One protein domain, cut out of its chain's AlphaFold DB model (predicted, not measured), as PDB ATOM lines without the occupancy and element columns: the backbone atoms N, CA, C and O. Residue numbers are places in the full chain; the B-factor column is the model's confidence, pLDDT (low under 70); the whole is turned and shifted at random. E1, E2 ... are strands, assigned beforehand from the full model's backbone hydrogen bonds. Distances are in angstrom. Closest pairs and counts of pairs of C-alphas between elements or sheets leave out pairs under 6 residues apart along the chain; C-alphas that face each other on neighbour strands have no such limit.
ATOM      1  N   ALA A   5     160.693 142.460 216.421       93.25
ATOM      2  CA  ALA A   5     161.014 141.764 217.656       93.25
ATOM      3  C   ALA A   5     162.527 141.857 217.888       93.25
ATOM      4  O   ALA A   5     163.300 141.750 216.936       93.25
ATOM      5  N   TYR A   6     162.924 142.044 219.145       95.31
ATOM      6  CA  TYR A   6     164.319 142.177 219.562       95.31
ATOM      7  C   TYR A   6     164.715 141.016 220.470       95.31
ATOM      8  O   TYR A   6     163.869 140.422 221.143       95.31
ATOM      9  N   GLY A   7     165.999 140.680 220.484       94.25
ATOM     10  CA  GLY A   7     166.515 139.596 221.307       94.25
ATOM     11  C   GLY A   7     168.002 139.364 221.101       94.25
ATOM     12  O   GLY A   7     168.585 139.809 220.119       94.25
ATOM     13  N   LEU A   8     168.610 138.645 222.039       95.69
ATOM     14  CA  LEU A   8     170.034 138.322 221.991       95.69
ATOM     15  C   LEU A   8     170.321 137.165 221.032       95.69
ATOM     16  O   LEU A   8     169.483 136.269 220.851       95.69
ATOM     17  N   CYS A   9     171.531 137.163 220.476       93.44
ATOM     18  CA  CYS A   9     172.079 136.003 219.784       93.44
ATOM     19  C   CYS A   9     172.411 134.878 220.773       93.44
ATOM     20  O   CYS A   9     172.601 135.099 221.972       93.44
ATOM     21  N   PHE A  10     172.522 133.652 220.272       94.75
ATOM     22  CA  PHE A  10     173.307 132.634 220.963       94.75
ATOM     23  C   PHE A  10     174.780 133.027 220.886       94.75
ATOM     24  O   PHE A  10     175.210 133.586 219.880       94.75
ATOM     25  N   VAL A  11     175.536 132.762 221.943       95.31
ATOM     26  CA  VAL A  11     176.974 133.042 222.004       95.31
ATOM     27  C   VAL A  11     177.666 131.715 222.248       95.31
ATOM     28  O   VAL A  11     177.364 131.050 223.242       95.31
ATOM     29  N   ASP A  12     178.552 131.332 221.336       93.81
ATOM     30  CA  ASP A  12     179.232 130.041 221.362       93.81
ATOM     31  C   ASP A  12     180.691 130.177 221.766       93.81
ATOM     32  O   ASP A  12     181.163 129.375 222.574       93.81
ATOM     33  N   ASP A  13     181.361 131.216 221.268       93.81
ATOM     34  CA  ASP A  13     182.780 131.458 221.488       93.81
ATOM     35  C   ASP A  13     183.096 132.961 221.529       93.81
ATOM     36  O   ASP A  13     182.419 133.781 220.897       93.81
ATOM     37  N   VAL A  14     184.114 133.322 222.310       93.19
ATOM     38  CA  VAL A  14     184.585 134.701 222.473       93.19
ATOM     39  C   VAL A  14     186.107 134.697 222.490       93.19
ATOM     40  O   VAL A  14     186.729 134.210 223.434       93.19
ATOM     41  N   GLU A  15     186.698 135.311 221.473       91.88
ATOM     42  CA  GLU A  15     188.135 135.526 221.363       91.88
ATOM     43  C   GLU A  15     188.468 136.981 221.691       91.88
ATOM     44  O   GLU A  15     187.749 137.911 221.317       91.88
ATOM     45  N   VAL A  16     189.571 137.178 222.408       89.00
ATOM     46  CA  VAL A  16     190.005 138.490 222.879       89.00
ATOM     47  C   VAL A  16     191.475 138.668 222.541       89.00
ATOM     48  O   VAL A  16     192.320 137.907 223.008       89.00
ATOM     49  N   GLU A  17     191.770 139.688 221.744       87.56
ATOM     50  CA  GLU A  17     193.112 140.029 221.282       87.56
ATOM     51  C   GLU A  17     193.460 141.444 221.764       87.56
ATOM     52  O   GLU A  17     192.723 142.400 221.507       87.56
ATOM     53  N   ALA A  18     194.579 141.598 222.476       82.31
ATOM     54  CA  ALA A  18     195.107 142.922 222.796       82.31
ATOM     55  C   ALA A  18     195.656 143.577 221.520       82.31
ATOM     56  O   ALA A  18     196.369 142.934 220.749       82.31
ATOM     57  N   THR A  19     195.351 144.855 221.301       78.69
ATOM     58  CA  THR A  19     195.950 145.630 220.211       78.69
ATOM     59  C   THR A  19     197.080 146.510 220.749       78.69
ATOM     60  O   THR A  19     197.184 146.786 221.946       78.69
ATOM     61  N   SER A  20     197.935 147.003 219.853       69.62
ATOM     62  CA  SER A  20     199.068 147.869 220.197       69.62
ATOM     63  C   SER A  20     198.673 149.246 220.757       69.62
ATOM     64  O   SER A  20     199.548 149.975 221.213       69.62
ATOM     65  N   ALA A  21     197.389 149.619 220.720       67.81
ATOM     66  CA  ALA A  21     196.907 150.966 221.040       67.81
ATOM     67  C   ALA A  21     196.171 151.071 222.390       67.81
ATOM     68  O   ALA A  21     195.489 152.062 222.636       67.81
ATOM     69  N   GLY A  22     196.261 150.054 223.256       69.62
ATOM     70  CA  GLY A  22     195.467 150.007 224.495       69.62
ATOM     71  C   GLY A  22     193.986 149.682 224.260       69.62
ATOM     72  O   GLY A  22     193.201 149.654 225.206       69.62
ATOM     73  N   SER A  23     193.607 149.383 223.013       81.94
ATOM     74  CA  SER A  23     192.322 148.778 222.694       81.94
ATOM     75  C   SER A  23     192.416 147.255 222.736       81.94
ATOM     76  O   SER A  23     193.486 146.642 222.671       81.94
ATOM     77  N   VAL A  24     191.258 146.632 222.874       86.88
ATOM     78  CA  VAL A  24     191.091 145.189 222.819       86.88
ATOM     79  C   VAL A  24     190.088 144.885 221.727       86.88
ATOM     80  O   VAL A  24     189.007 145.473 221.671       86.88
ATOM     81  N   ARG A  25     190.452 143.946 220.860       90.31
ATOM     82  CA  ARG A  25     189.560 143.398 219.852       90.31
ATOM     83  C   ARG A  25     188.856 142.180 220.434       90.31
ATOM     84  O   ARG A  25     189.502 141.214 220.830       90.31
ATOM     85  N   VAL A  26     187.533 142.234 220.480       92.12
ATOM     86  CA  VAL A  26     186.671 141.152 220.958       92.12
ATOM     87  C   VAL A  26     185.931 140.578 219.759       92.12
ATOM     88  O   VAL A  26     185.087 141.248 219.166       92.12
ATOM     89  N   ARG A  27     186.247 139.340 219.387       95.00
ATOM     90  CA  ARG A  27     185.533 138.591 218.350       95.00
ATOM     91  C   ARG A  27     184.535 137.664 219.032       95.00
ATOM     92  O   ARG A  27     184.914 136.793 219.806       95.00
ATOM     93  N   ILE A  28     183.256 137.860 218.742       95.62
ATOM     94  CA  ILE A  28     182.148 137.082 219.290       95.62
ATOM     95  C   ILE A  28     181.587 136.222 218.165       95.62
ATOM     96  O   ILE A  28     181.118 136.747 217.151       95.62
ATOM     97  N   ARG A  29     181.613 134.904 218.358       96.31
ATOM     98  CA  ARG A  29     180.986 133.937 217.457       96.31
ATOM     99  C   ARG A  29     179.784 133.308 218.131       96.31
ATOM    100  O   ARG A  29     179.790 132.989 219.322       96.31
ATOM    101  N   GLY A  30     178.742 133.103 217.350       95.50
ATOM    102  CA  GLY A  30     177.555 132.428 217.828       95.50
ATOM    103  C   GLY A  30     176.568 132.200 216.710       95.50
ATOM    104  O   GLY A  30     176.947 132.003 215.554       95.50
ATOM    105  N   ALA A  31     175.283 132.267 217.039       96.25
ATOM    106  CA  ALA A  31     174.244 132.058 216.051       96.25
ATOM    107  C   ALA A  31     172.952 132.815 216.347       96.25
ATOM    108  O   ALA A  31     172.622 133.159 217.484       96.25
ATOM    109  N   TRP A  32     172.173 133.013 215.293       96.06
ATOM    110  CA  TRP A  32     170.799 133.464 215.368       96.06
ATOM    111  C   TRP A  32     169.819 132.290 215.289       96.06
ATOM    112  O   TRP A  32     170.106 131.300 214.614       96.06
ATOM    113  N   PRO A  33     168.625 132.405 215.902       91.38
ATOM    114  CA  PRO A  33     167.599 131.363 215.822       91.38
ATOM    115  C   PRO A  33     167.146 131.024 214.394       91.38
ATOM    116  O   PRO A  33     166.758 129.893 214.129       91.38
ATOM    117  N   THR A  34     167.155 132.014 213.497       93.62
ATOM    118  CA  THR A  34     166.750 131.888 212.087       93.62
ATOM    119  C   THR A  34     167.529 132.905 211.249       93.62
ATOM    120  O   THR A  34     167.864 133.963 211.796       93.62
ATOM    121  N   PRO A  35     167.669 132.720 209.925       94.62
ATOM    122  CA  PRO A  35     168.370 133.673 209.055       94.62
ATOM    123  C   PRO A  35     167.685 135.046 208.924       94.62
ATOM    124  O   PRO A  35     168.271 135.986 208.394       94.62
ATOM    125  N   ALA A  36     166.439 135.194 209.388       95.31
ATOM    126  CA  ALA A  36     165.740 136.480 209.383       95.31
ATOM    127  C   ALA A  36     166.221 137.461 210.464       95.31
ATOM    128  O   ALA A  36     165.946 138.659 210.363       95.31
ATOM    129  N   TRP A  37     166.919 136.971 211.489       96.38
ATOM    130  CA  TRP A  37     167.533 137.825 212.499       96.38
ATOM    131  C   TRP A  37     168.780 138.496 211.937       96.38
ATOM    132  O   TRP A  37     169.557 137.888 211.203       96.38
ATOM    133  N   ARG A  38     168.980 139.754 212.314       94.88
ATOM    134  CA  ARG A  38     170.186 140.517 211.991       94.88
ATOM    135  C   ARG A  38     170.635 141.284 213.219       94.88
ATOM    136  O   ARG A  38     169.785 141.671 214.022       94.88
ATOM    137  N   LEU A  39     171.940 141.517 213.334       96.19
ATOM    138  CA  LEU A  39     172.476 142.426 214.342       96.19
ATOM    139  C   LEU A  39     171.842 143.812 214.155       96.19
ATOM    140  O   LEU A  39     171.726 144.295 213.026       96.19
ATOM    141  N   ASP A  40     171.383 144.405 215.252       96.44
ATOM    142  CA  ASP A  40     170.836 145.757 215.281       96.44
ATOM    143  C   ASP A  40     171.822 146.730 215.925       96.44
ATOM    144  O   ASP A  40     172.194 147.714 215.295       96.44
ATOM    145  N   HIS A  41     172.244 146.432 217.155       95.81
ATOM    146  CA  HIS A  41     173.200 147.228 217.917       95.81
ATOM    147  C   HIS A  41     173.834 146.399 219.040       95.81
ATOM    148  O   HIS A  41     173.390 145.289 219.363       95.81
ATOM    149  N   GLU A  42     174.853 146.972 219.667       94.94
ATOM    150  CA  GLU A  42     175.542 146.417 220.821       94.94
ATOM    151  C   GLU A  42     175.220 147.225 222.084       94.94
ATOM    152  O   GLU A  42     175.241 148.454 222.082       94.94
ATOM    153  N   GLU A  43     174.931 146.536 223.187       95.06
ATOM    154  CA  GLU A  43     174.832 147.165 224.506       95.06
ATOM    155  C   GLU A  43     176.118 146.891 225.287       95.06
ATOM    156  O   GLU A  43     176.485 145.732 225.508       95.06
ATOM    157  N   LEU A  44     176.779 147.962 225.729       92.56
ATOM    158  CA  LEU A  44     177.995 147.916 226.538       92.56
ATOM    159  C   LEU A  44     177.707 148.509 227.920       92.56
ATOM    160  O   LEU A  44     177.302 149.664 228.032       92.56
ATOM    161  N   GLU A  45     177.923 147.732 228.979       92.12
ATOM    162  CA  GLU A  45     177.701 148.168 230.362       92.12
ATOM    163  C   GLU A  45     178.950 147.895 231.203       92.12
ATOM    164  O   GLU A  45     179.326 146.741 231.425       92.12
ATOM    165  N   LEU A  46     179.587 148.961 231.694       86.56
ATOM    166  CA  LEU A  46     180.725 148.868 232.604       86.56
ATOM    167  C   LEU A  46     180.232 148.932 234.055       86.56
ATOM    168  O   LEU A  46     179.696 149.949 234.493       86.56
ATOM    169  N   SER A  47     180.426 147.858 234.818       83.00
ATOM    170  CA  SER A  47     180.091 147.820 236.245       83.00
ATOM    171  C   SER A  47     181.074 146.957 237.038       83.00
ATOM    172  O   SER A  47     181.382 145.827 236.670       83.00
ATOM    173  N   GLY A  48     181.597 147.495 238.148       79.25
ATOM    174  CA  GLY A  48     182.411 146.737 239.111       79.25
ATOM    175  C   GLY A  48     183.656 146.047 238.531       79.25
ATOM    176  O   GLY A  48     183.934 144.909 238.896       79.25
ATOM    177  N   GLY A  49     184.375 146.691 237.601       82.88
ATOM    178  CA  GLY A  49     185.558 146.106 236.943       82.88
ATOM    179  C   GLY A  49     185.236 145.058 235.868       82.88
ATOM    180  O   GLY A  49     186.132 144.372 235.375       82.88
ATOM    181  N   LYS A  50     183.961 144.931 235.494       86.88
ATOM    182  CA  LYS A  50     183.490 144.066 234.416       86.88
ATOM    183  C   LYS A  50     182.870 144.900 233.313       86.88
ATOM    184  O   LYS A  50     182.119 145.833 233.594       86.88
ATOM    185  N   LEU A  51     183.142 144.529 232.070       89.88
ATOM    186  CA  LEU A  51     182.440 145.058 230.913       89.88
ATOM    187  C   LEU A  51     181.521 143.973 230.365       89.88
ATOM    188  O   LEU A  51     181.977 142.935 229.880       89.88
ATOM    189  N   LYS A  52     180.218 144.224 230.463       93.50
ATOM    190  CA  LYS A  52     179.183 143.372 229.894       93.50
ATOM    191  C   LYS A  52     178.912 143.795 228.460       93.50
ATOM    192  O   LYS A  52     178.696 144.978 228.201       93.50
ATOM    193  N   ILE A  53     178.884 142.821 227.561       94.38
ATOM    194  CA  ILE A  53     178.606 143.012 226.139       94.38
ATOM    195  C   ILE A  53     177.367 142.202 225.783       94.38
ATOM    196  O   ILE A  53     177.307 140.999 226.054       94.38
ATOM    197  N   LYS A  54     176.388 142.843 225.146       95.69
ATOM    198  CA  LYS A  54     175.229 142.162 224.565       95.69
ATOM    199  C   LYS A  54     175.110 142.510 223.095       95.69
ATOM    200  O   LYS A  54     175.137 143.681 222.733       95.69
ATOM    201  N   LEU A  55     174.924 141.492 222.264       95.69
ATOM    202  CA  LEU A  55     174.629 141.673 220.848       95.69
ATOM    203  C   LEU A  55     173.124 141.540 220.646       95.69
ATOM    204  O   LEU A  55     172.560 140.443 220.752       95.69
ATOM    205  N   VAL A  56     172.470 142.674 220.407       96.44
ATOM    206  CA  VAL A  56     171.022 142.748 220.249       96.44
ATOM    207  C   VAL A  56     170.695 142.633 218.772       96.44
ATOM    208  O   VAL A  56     171.102 143.446 217.943       96.44
ATOM    209  N   GLY A  57     169.956 141.587 218.430       96.12
ATOM    210  CA  GLY A  57     169.413 141.397 217.100       96.12
ATOM    211  C   GLY A  57     167.988 141.910 216.989       96.12
ATOM    212  O   GLY A  57     167.272 142.061 217.984       96.12
ATOM    213  N   LYS A  58     167.552 142.092 215.744       96.25
ATOM    214  CA  LYS A  58     166.159 142.355 215.386       96.25
ATOM    215  C   LYS A  58     165.678 141.437 214.270       96.25
ATOM    216  O   LYS A  58     166.451 141.016 213.408       96.25
ATOM    217  N   VAL A  59     164.373 141.191 214.251       95.62
ATOM    218  CA  VAL A  59     163.661 140.529 213.153       95.62
ATOM    219  C   VAL A  59     162.324 141.225 212.917       95.62
ATOM    220  O   VAL A  59     161.641 141.599 213.871       95.62
ATOM    221  N   LYS A  60     161.940 141.435 211.654       94.56
ATOM    222  CA  LYS A  60     160.636 142.030 211.328       94.56
ATOM    223  C   LYS A  60     159.526 141.039 211.683       94.56
ATOM    224  O   LYS A  60     159.591 139.864 211.319       94.56
ATOM    225  N   LYS A  61     158.500 141.512 212.388       91.81
ATOM    226  CA  LYS A  61     157.324 140.711 212.742       91.81
ATOM    227  C   LYS A  61     156.621 140.228 211.472       91.81
ATOM    228  O   LYS A  61     156.526 140.959 210.490       91.81
ATOM    229  N   GLY A  62     156.141 138.988 211.498       89.06
ATOM    230  CA  GLY A  62     155.438 138.373 210.368       89.06
ATOM    231  C   GLY A  62     156.336 137.800 209.266       89.06
ATOM    232  O   GLY A  62     155.806 137.234 208.315       89.06
ATOM    233  N   ILE A  63     157.669 137.890 209.374       90.56
ATOM    234  CA  ILE A  63     158.555 137.126 208.484       90.56
ATOM    235  C   ILE A  63     158.431 135.633 208.805       90.56
ATOM    236  O   ILE A  63     158.607 135.218 209.950       90.56
ATOM    237  N   VAL A  64     158.191 134.829 207.768       88.94
ATOM    238  CA  VAL A  64     158.325 133.371 207.816       88.94
ATOM    239  C   VAL A  64     159.733 133.022 207.348       88.94
ATOM    240  O   VAL A  64     160.099 133.299 206.209       88.94
ATOM    241  N   ALA A  65     160.535 132.442 208.237       89.94
ATOM    242  CA  ALA A  65     161.893 132.004 207.939       89.94
ATOM    243  C   ALA A  65     162.090 130.546 208.366       89.94
ATOM    244  O   ALA A  65     161.436 130.103 209.316       89.94
ATOM    245  N   PRO A  66     162.993 129.798 207.709       89.94
ATOM    246  CA  PRO A  66     163.330 128.446 208.129       89.94
ATOM    247  C   PRO A  66     163.838 128.414 209.574       89.94
ATOM    248  O   PRO A  66     164.582 129.302 209.999       89.94
ATOM    249  N   SER A  67     163.495 127.358 210.310       88.19
ATOM    250  CA  SER A  67     164.001 127.088 211.663       88.19
ATOM    251  C   SER A  67     165.425 126.523 211.627       88.19
ATOM    252  O   SER A  67     165.687 125.432 212.126       88.19
ATOM    253  N   VAL A  68     166.337 127.257 210.990       91.94
ATOM    254  CA  VAL A  68     167.748 126.892 210.847       91.94
ATOM    255  C   VAL A  68     168.596 127.883 211.633       91.94
ATOM    256  O   VAL A  68     168.598 129.084 211.346       91.94
ATOM    257  N   ILE A  69     169.341 127.356 212.608       92.00
ATOM    258  CA  ILE A  69     170.348 128.103 213.363       92.00
ATOM    259  C   ILE A  69     171.357 128.675 212.361       92.00
ATOM    260  O   ILE A  69     171.989 127.930 211.616       92.00
ATOM    261  N   THR A  70     171.476 130.000 212.317       94.31
ATOM    262  CA  THR A  70     172.329 130.691 211.343       94.31
ATOM    263  C   THR A  70     173.550 131.259 212.055       94.31
ATOM    264  O   THR A  70     173.361 132.105 212.933       94.31
ATOM    265  N   PRO A  71     174.777 130.824 211.723       95.50
ATOM    266  CA  PRO A  71     175.976 131.312 212.389       95.50
ATOM    267  C   PRO A  71     176.175 132.808 212.132       95.50
ATOM    268  O   PRO A  71     175.815 133.326 211.073       95.50
ATOM    269  N   PHE A  72     176.767 133.498 213.100       94.62
ATOM    270  CA  PHE A  72     177.227 134.869 212.938       94.62
ATOM    271  C   PHE A  72     178.584 135.052 213.623       94.62
ATOM    272  O   PHE A  72     178.908 134.381 214.605       94.62
ATOM    273  N   GLU A  73     179.349 136.005 213.108       96.38
ATOM    274  CA  GLU A  73     180.545 136.532 213.750       96.38
ATOM    275  C   GLU A  73     180.413 138.052 213.819       96.38
ATOM    276  O   GLU A  73     179.939 138.689 212.875       96.38
ATOM    277  N   HIS A  74     180.801 138.629 214.950       96.38
ATOM    278  CA  HIS A  74     180.859 140.069 215.133       96.38
ATOM    279  C   HIS A  74     182.140 140.448 215.869       96.38
ATOM    280  O   HIS A  74     182.534 139.787 216.830       96.38
ATOM    281  N   VAL A  75     182.796 141.508 215.404       94.94
ATOM    282  CA  VAL A  75     184.068 141.982 215.947       94.94
ATOM    283  C   VAL A  75     183.872 143.388 216.487       94.94
ATOM    284  O   VAL A  75     183.458 144.281 215.754       94.94
ATOM    285  N   LEU A  76     184.211 143.567 217.759       91.62
ATOM    286  CA  LEU A  76     184.197 144.841 218.460       91.62
ATOM    287  C   LEU A  76     185.619 145.265 218.775       91.62
ATOM    288  O   LEU A  76     186.444 144.445 219.173       91.62
ATOM    289  N   GLU A  77     185.890 146.555 218.652       89.81
ATOM    290  CA  GLU A  77     187.109 147.150 219.174       89.81
ATOM    291  C   GLU A  77     186.744 148.078 220.325       89.81
ATOM    292  O   GLU A  77     185.939 148.996 220.173       89.81
ATOM    293  N   ILE A  78     187.296 147.794 221.500       86.38
ATOM    294  CA  ILE A  78     186.946 148.472 222.743       86.38
ATOM    295  C   ILE A  78     188.210 149.109 223.287       86.38
ATOM    296  O   ILE A  78     189.194 148.418 223.551       86.38
ATOM    297  N   ASN A  79     188.190 150.425 223.467       83.06
ATOM    298  CA  ASN A  79     189.277 151.111 224.146       83.06
ATOM    299  C   ASN A  79     189.134 150.878 225.656       83.06
ATOM    300  O   ASN A  79     188.180 151.354 226.272       83.06
ATOM    301  N   LEU A  80     190.032 150.081 226.234       74.69
ATOM    302  CA  LEU A  80     190.020 149.757 227.656       74.69
ATOM    303  C   LEU A  80     191.184 150.499 228.310       74.69
ATOM    304  O   LEU A  80     192.282 149.970 228.443       74.69
ATOM    305  N   GLU A  81     190.924 151.733 228.748       65.81
ATOM    306  CA  GLU A  81     191.911 152.546 229.475       65.81
ATOM    307  C   GLU A  81     192.400 151.848 230.760       65.81
ATOM    308  O   GLU A  81     193.541 152.027 231.190       65.81
ATOM    309  N   ALA A  82     191.551 151.009 231.364       57.41
ATOM    310  CA  ALA A  82     191.885 150.239 232.552       57.41
ATOM    311  C   ALA A  82     192.405 148.838 232.195       57.41
ATOM    312  O   ALA A  82     191.682 147.981 231.678       57.41
ATOM    313  N   LYS A  83     193.659 148.570 232.576       57.88
ATOM    314  CA  LYS A  83     194.206 147.210 232.649       57.88
ATOM    315  C   LYS A  83     193.385 146.409 233.677       57.88
ATOM    316  O   LYS A  83     193.131 146.915 234.766       57.88
ATOM    317  N   ASN A  84     193.019 145.165 233.349       64.31
ATOM    318  CA  ASN A  84     192.277 144.201 234.196       64.31
ATOM    319  C   ASN A  84     190.735 144.270 234.192       64.31
ATOM    320  O   ASN A  84     190.107 143.913 235.188       64.31
ATOM    321  N   ILE A  85     190.100 144.660 233.084       75.31
ATOM    322  CA  ILE A  85     188.644 144.496 232.937       75.31
ATOM    323  C   ILE A  85     188.314 143.056 232.518       75.31
ATOM    324  O   ILE A  85     188.853 142.536 231.541       75.31
ATOM    325  N   MET A  86     187.404 142.411 233.250       85.81
ATOM    326  CA  MET A  86     186.831 141.120 232.855       85.81
ATOM    327  C   MET A  86     185.707 141.347 231.840       85.81
ATOM    328  O   MET A  86     184.785 142.120 232.104       85.81
ATOM    329  N   LEU A  87     185.761 140.661 230.698       89.38
ATOM    330  CA  LEU A  87     184.725 140.737 229.670       89.38
ATOM    331  C   LEU A  87     183.669 139.662 229.931       89.38
ATOM    332  O   LEU A  87     184.002 138.485 230.066       89.38
ATOM    333  N   GLU A  88     182.398 140.056 229.995       93.50
ATOM    334  CA  GLU A  88     181.255 139.143 230.090       93.50
ATOM    335  C   GLU A  88     180.353 139.340 228.866       93.50
ATOM    336  O   GLU A  88     179.669 140.352 228.741       93.50
ATOM    337  N   VAL A  89     180.324 138.368 227.957       93.06
ATOM    338  CA  VAL A  89     179.422 138.399 226.799       93.06
ATOM    339  C   VAL A  89     178.155 137.629 227.149       93.06
ATOM    340  O   VAL A  89     178.218 136.435 227.461       93.06
ATOM    341  N   LEU A  90     177.004 138.305 227.117       94.62
ATOM    342  CA  LEU A  90     175.714 137.703 227.441       94.62
ATOM    343  C   LEU A  90     175.002 137.248 226.170       94.62
ATOM    344  O   LEU A  90     174.668 138.045 225.294       94.62
ATOM    345  N   GLY A  91     174.727 135.953 226.117       91.75
ATOM    346  CA  GLY A  91     173.912 135.327 225.095       91.75
ATOM    347  C   GLY A  91     172.485 135.056 225.557       91.75
ATOM    348  O   GLY A  91     172.115 135.141 226.733       91.75
ATOM    349  N   ARG A  92     171.662 134.670 224.588       90.94
ATOM    350  CA  ARG A  92     170.294 134.200 224.797       90.94
ATOM    351  C   ARG A  92     170.242 133.055 225.818       90.94
ATOM    352  O   ARG A  92     171.122 132.201 225.861       90.94
ATOM    353  N   GLY A  93     169.176 133.025 226.623       86.62
ATOM    354  CA  GLY A  93     168.961 131.987 227.642       86.62
ATOM    355  C   GLY A  93     169.789 132.168 228.918       86.62
ATOM    356  O   GLY A  93     169.865 131.245 229.719       86.62
ATOM    357  N   GLY A  94     170.417 133.334 229.111       85.31
ATOM    358  CA  GLY A  94     171.236 133.616 230.293       85.31
ATOM    359  C   GLY A  94     172.636 133.001 230.239       85.31
ATOM    360  O   GLY A  94     173.340 133.010 231.245       85.31
ATOM    361  N   ARG A  95     173.059 132.478 229.079       87.69
ATOM    362  CA  ARG A  95     174.433 132.009 228.870       87.69
ATOM    363  C   ARG A  95     175.381 133.205 228.943       87.69
ATOM    364  O   ARG A  95     175.161 134.206 228.268       87.69
ATOM    365  N   VAL A  96     176.440 133.088 229.735       90.31
ATOM    366  CA  VAL A  96     177.484 134.112 229.857       90.31
ATOM    367  C   VAL A  96     178.825 133.467 229.551       90.31
ATOM    368  O   VAL A  96     179.206 132.507 230.220       90.31
ATOM    369  N   ILE A  97     179.541 133.997 228.559       91.06
ATOM    370  CA  ILE A  97     180.936 133.628 228.301       91.06
ATOM    371  C   ILE A  97     181.823 134.715 228.891       91.06
ATOM    372  O   ILE A  97     181.632 135.900 228.623       91.06
ATOM    373  N   ARG A  98     182.775 134.302 229.731       90.31
ATOM    374  CA  ARG A  98     183.751 135.205 230.340       90.31
ATOM    375  C   ARG A  98     185.072 135.090 229.605       90.31
ATOM    376  O   ARG A  98     185.562 133.979 229.422       90.31
ATOM    377  N   ALA A  99     185.649 136.226 229.246       84.00
ATOM    378  CA  ALA A  99     186.958 136.285 228.623       84.00
ATOM    379  C   ALA A  99     187.860 137.282 229.359       84.00
ATOM    380  O   ALA A  99     187.420 138.327 229.844       84.00
ATOM    381  N   SER A 100     189.136 136.926 229.467       72.75
ATOM    382  CA  SER A 100     190.179 137.761 230.057       72.75
ATOM    383  C   SER A 100     191.222 138.072 228.998       72.75
ATOM    384  O   SER A 100     191.655 137.168 228.282       72.75
ATOM    385  N   VAL A 101     191.665 139.323 228.939       68.12
ATOM    386  CA  VAL A 101     192.790 139.720 228.091       68.12
ATOM    387  C   VAL A 101     194.049 139.034 228.628       68.12
ATOM    388  O   VAL A 101     194.490 139.336 229.736       68.12
TER     389      VAL A 101
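Overview. This is residues 5 to 101 of the 103 residues of an uncharacterized protein of Candidatus Bathyarchaeota archaeon (UniProt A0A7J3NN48). The domain is an elongated sandwich of two strongly twisted sheets face to face, one of five strands, E1, E4, E5, E7 and E8, and one of three, E2, E3 and E6, their strands crossed at 37 degrees. The first strand, E1, in the larger sheet, runs on into E2 of the smaller one, and the links at residues 61 to 69 and 80 to 85 lie toward the two far ends of the long axis. The printed part has 97 residues, with no named helix and eight named strands, E1 to E8 in order along the chain. The larger sheet is branched and mixed, the smaller has the order E2, E3, E6 and is antiparallel, and the class is all strand. The whole is compact, with a radius of gyration of the C-alphas of 14.3 A and spans of 46 by 24 by 19 A.

Along the chain. In the larger sheet, E5 is the longest strand by residues, 50 to 60, and measures 32.6 A from first to last C-alpha. E4, residues 38 to 47, measures 27.2 A. E1 has residues 5 to 8, E7 residues 86 to 90 and E8 residues 96 to 99. In the smaller sheet, E2, residues 10 to 18, measures 24.2 A, E3, residues 23 to 32, 27.4 A, and E6, residues 70 to 79, 29.5 A. C-alpha 5 is at (161.014, 141.764, 217.656), C-alpha 50 at (183.490, 144.066, 234.416) and C-alpha 99 at (186.958, 136.285, 228.623).

Arrangement. E1 and E7 lie on one side of E5, and E4 on the other side. E4 and E5 form an antiparallel hairpin, with N 43 and O 54 2.9 A apart, within hydrogen-bond range. E1 and E5 are antiparallel, with N 57 and O 7 at 2.8 A. E5 and E7 are parallel, with N 53 and O 88 at 2.8 A. E7 and E8 form a hairpin, with N 89 and O 97 at 2.9 A. In the smaller sheet E3 is the inner strand: E2 and E3 form a hairpin, with N 27 and O 15 at 2.8 A, and E3 and E6 are antiparallel, with N 28 and O 74 at 2.8 A. E2 bends by 52 degrees at residue 13. Between the sheets, the closest C-alphas of E2 and E8 are those of Val 14 and Ala 99, 6.8 A apart. E4 and E6 are near each other.

Size, cuts and confidence. The C-alphas of Val 64 and Lys 83, the two farthest apart, are 45.8 A apart. The printed part has no cut and no long link. Mean pLDDT of the printed part is 88.9, and residues 20 to 22, 81 to 84 and 101 are under 70.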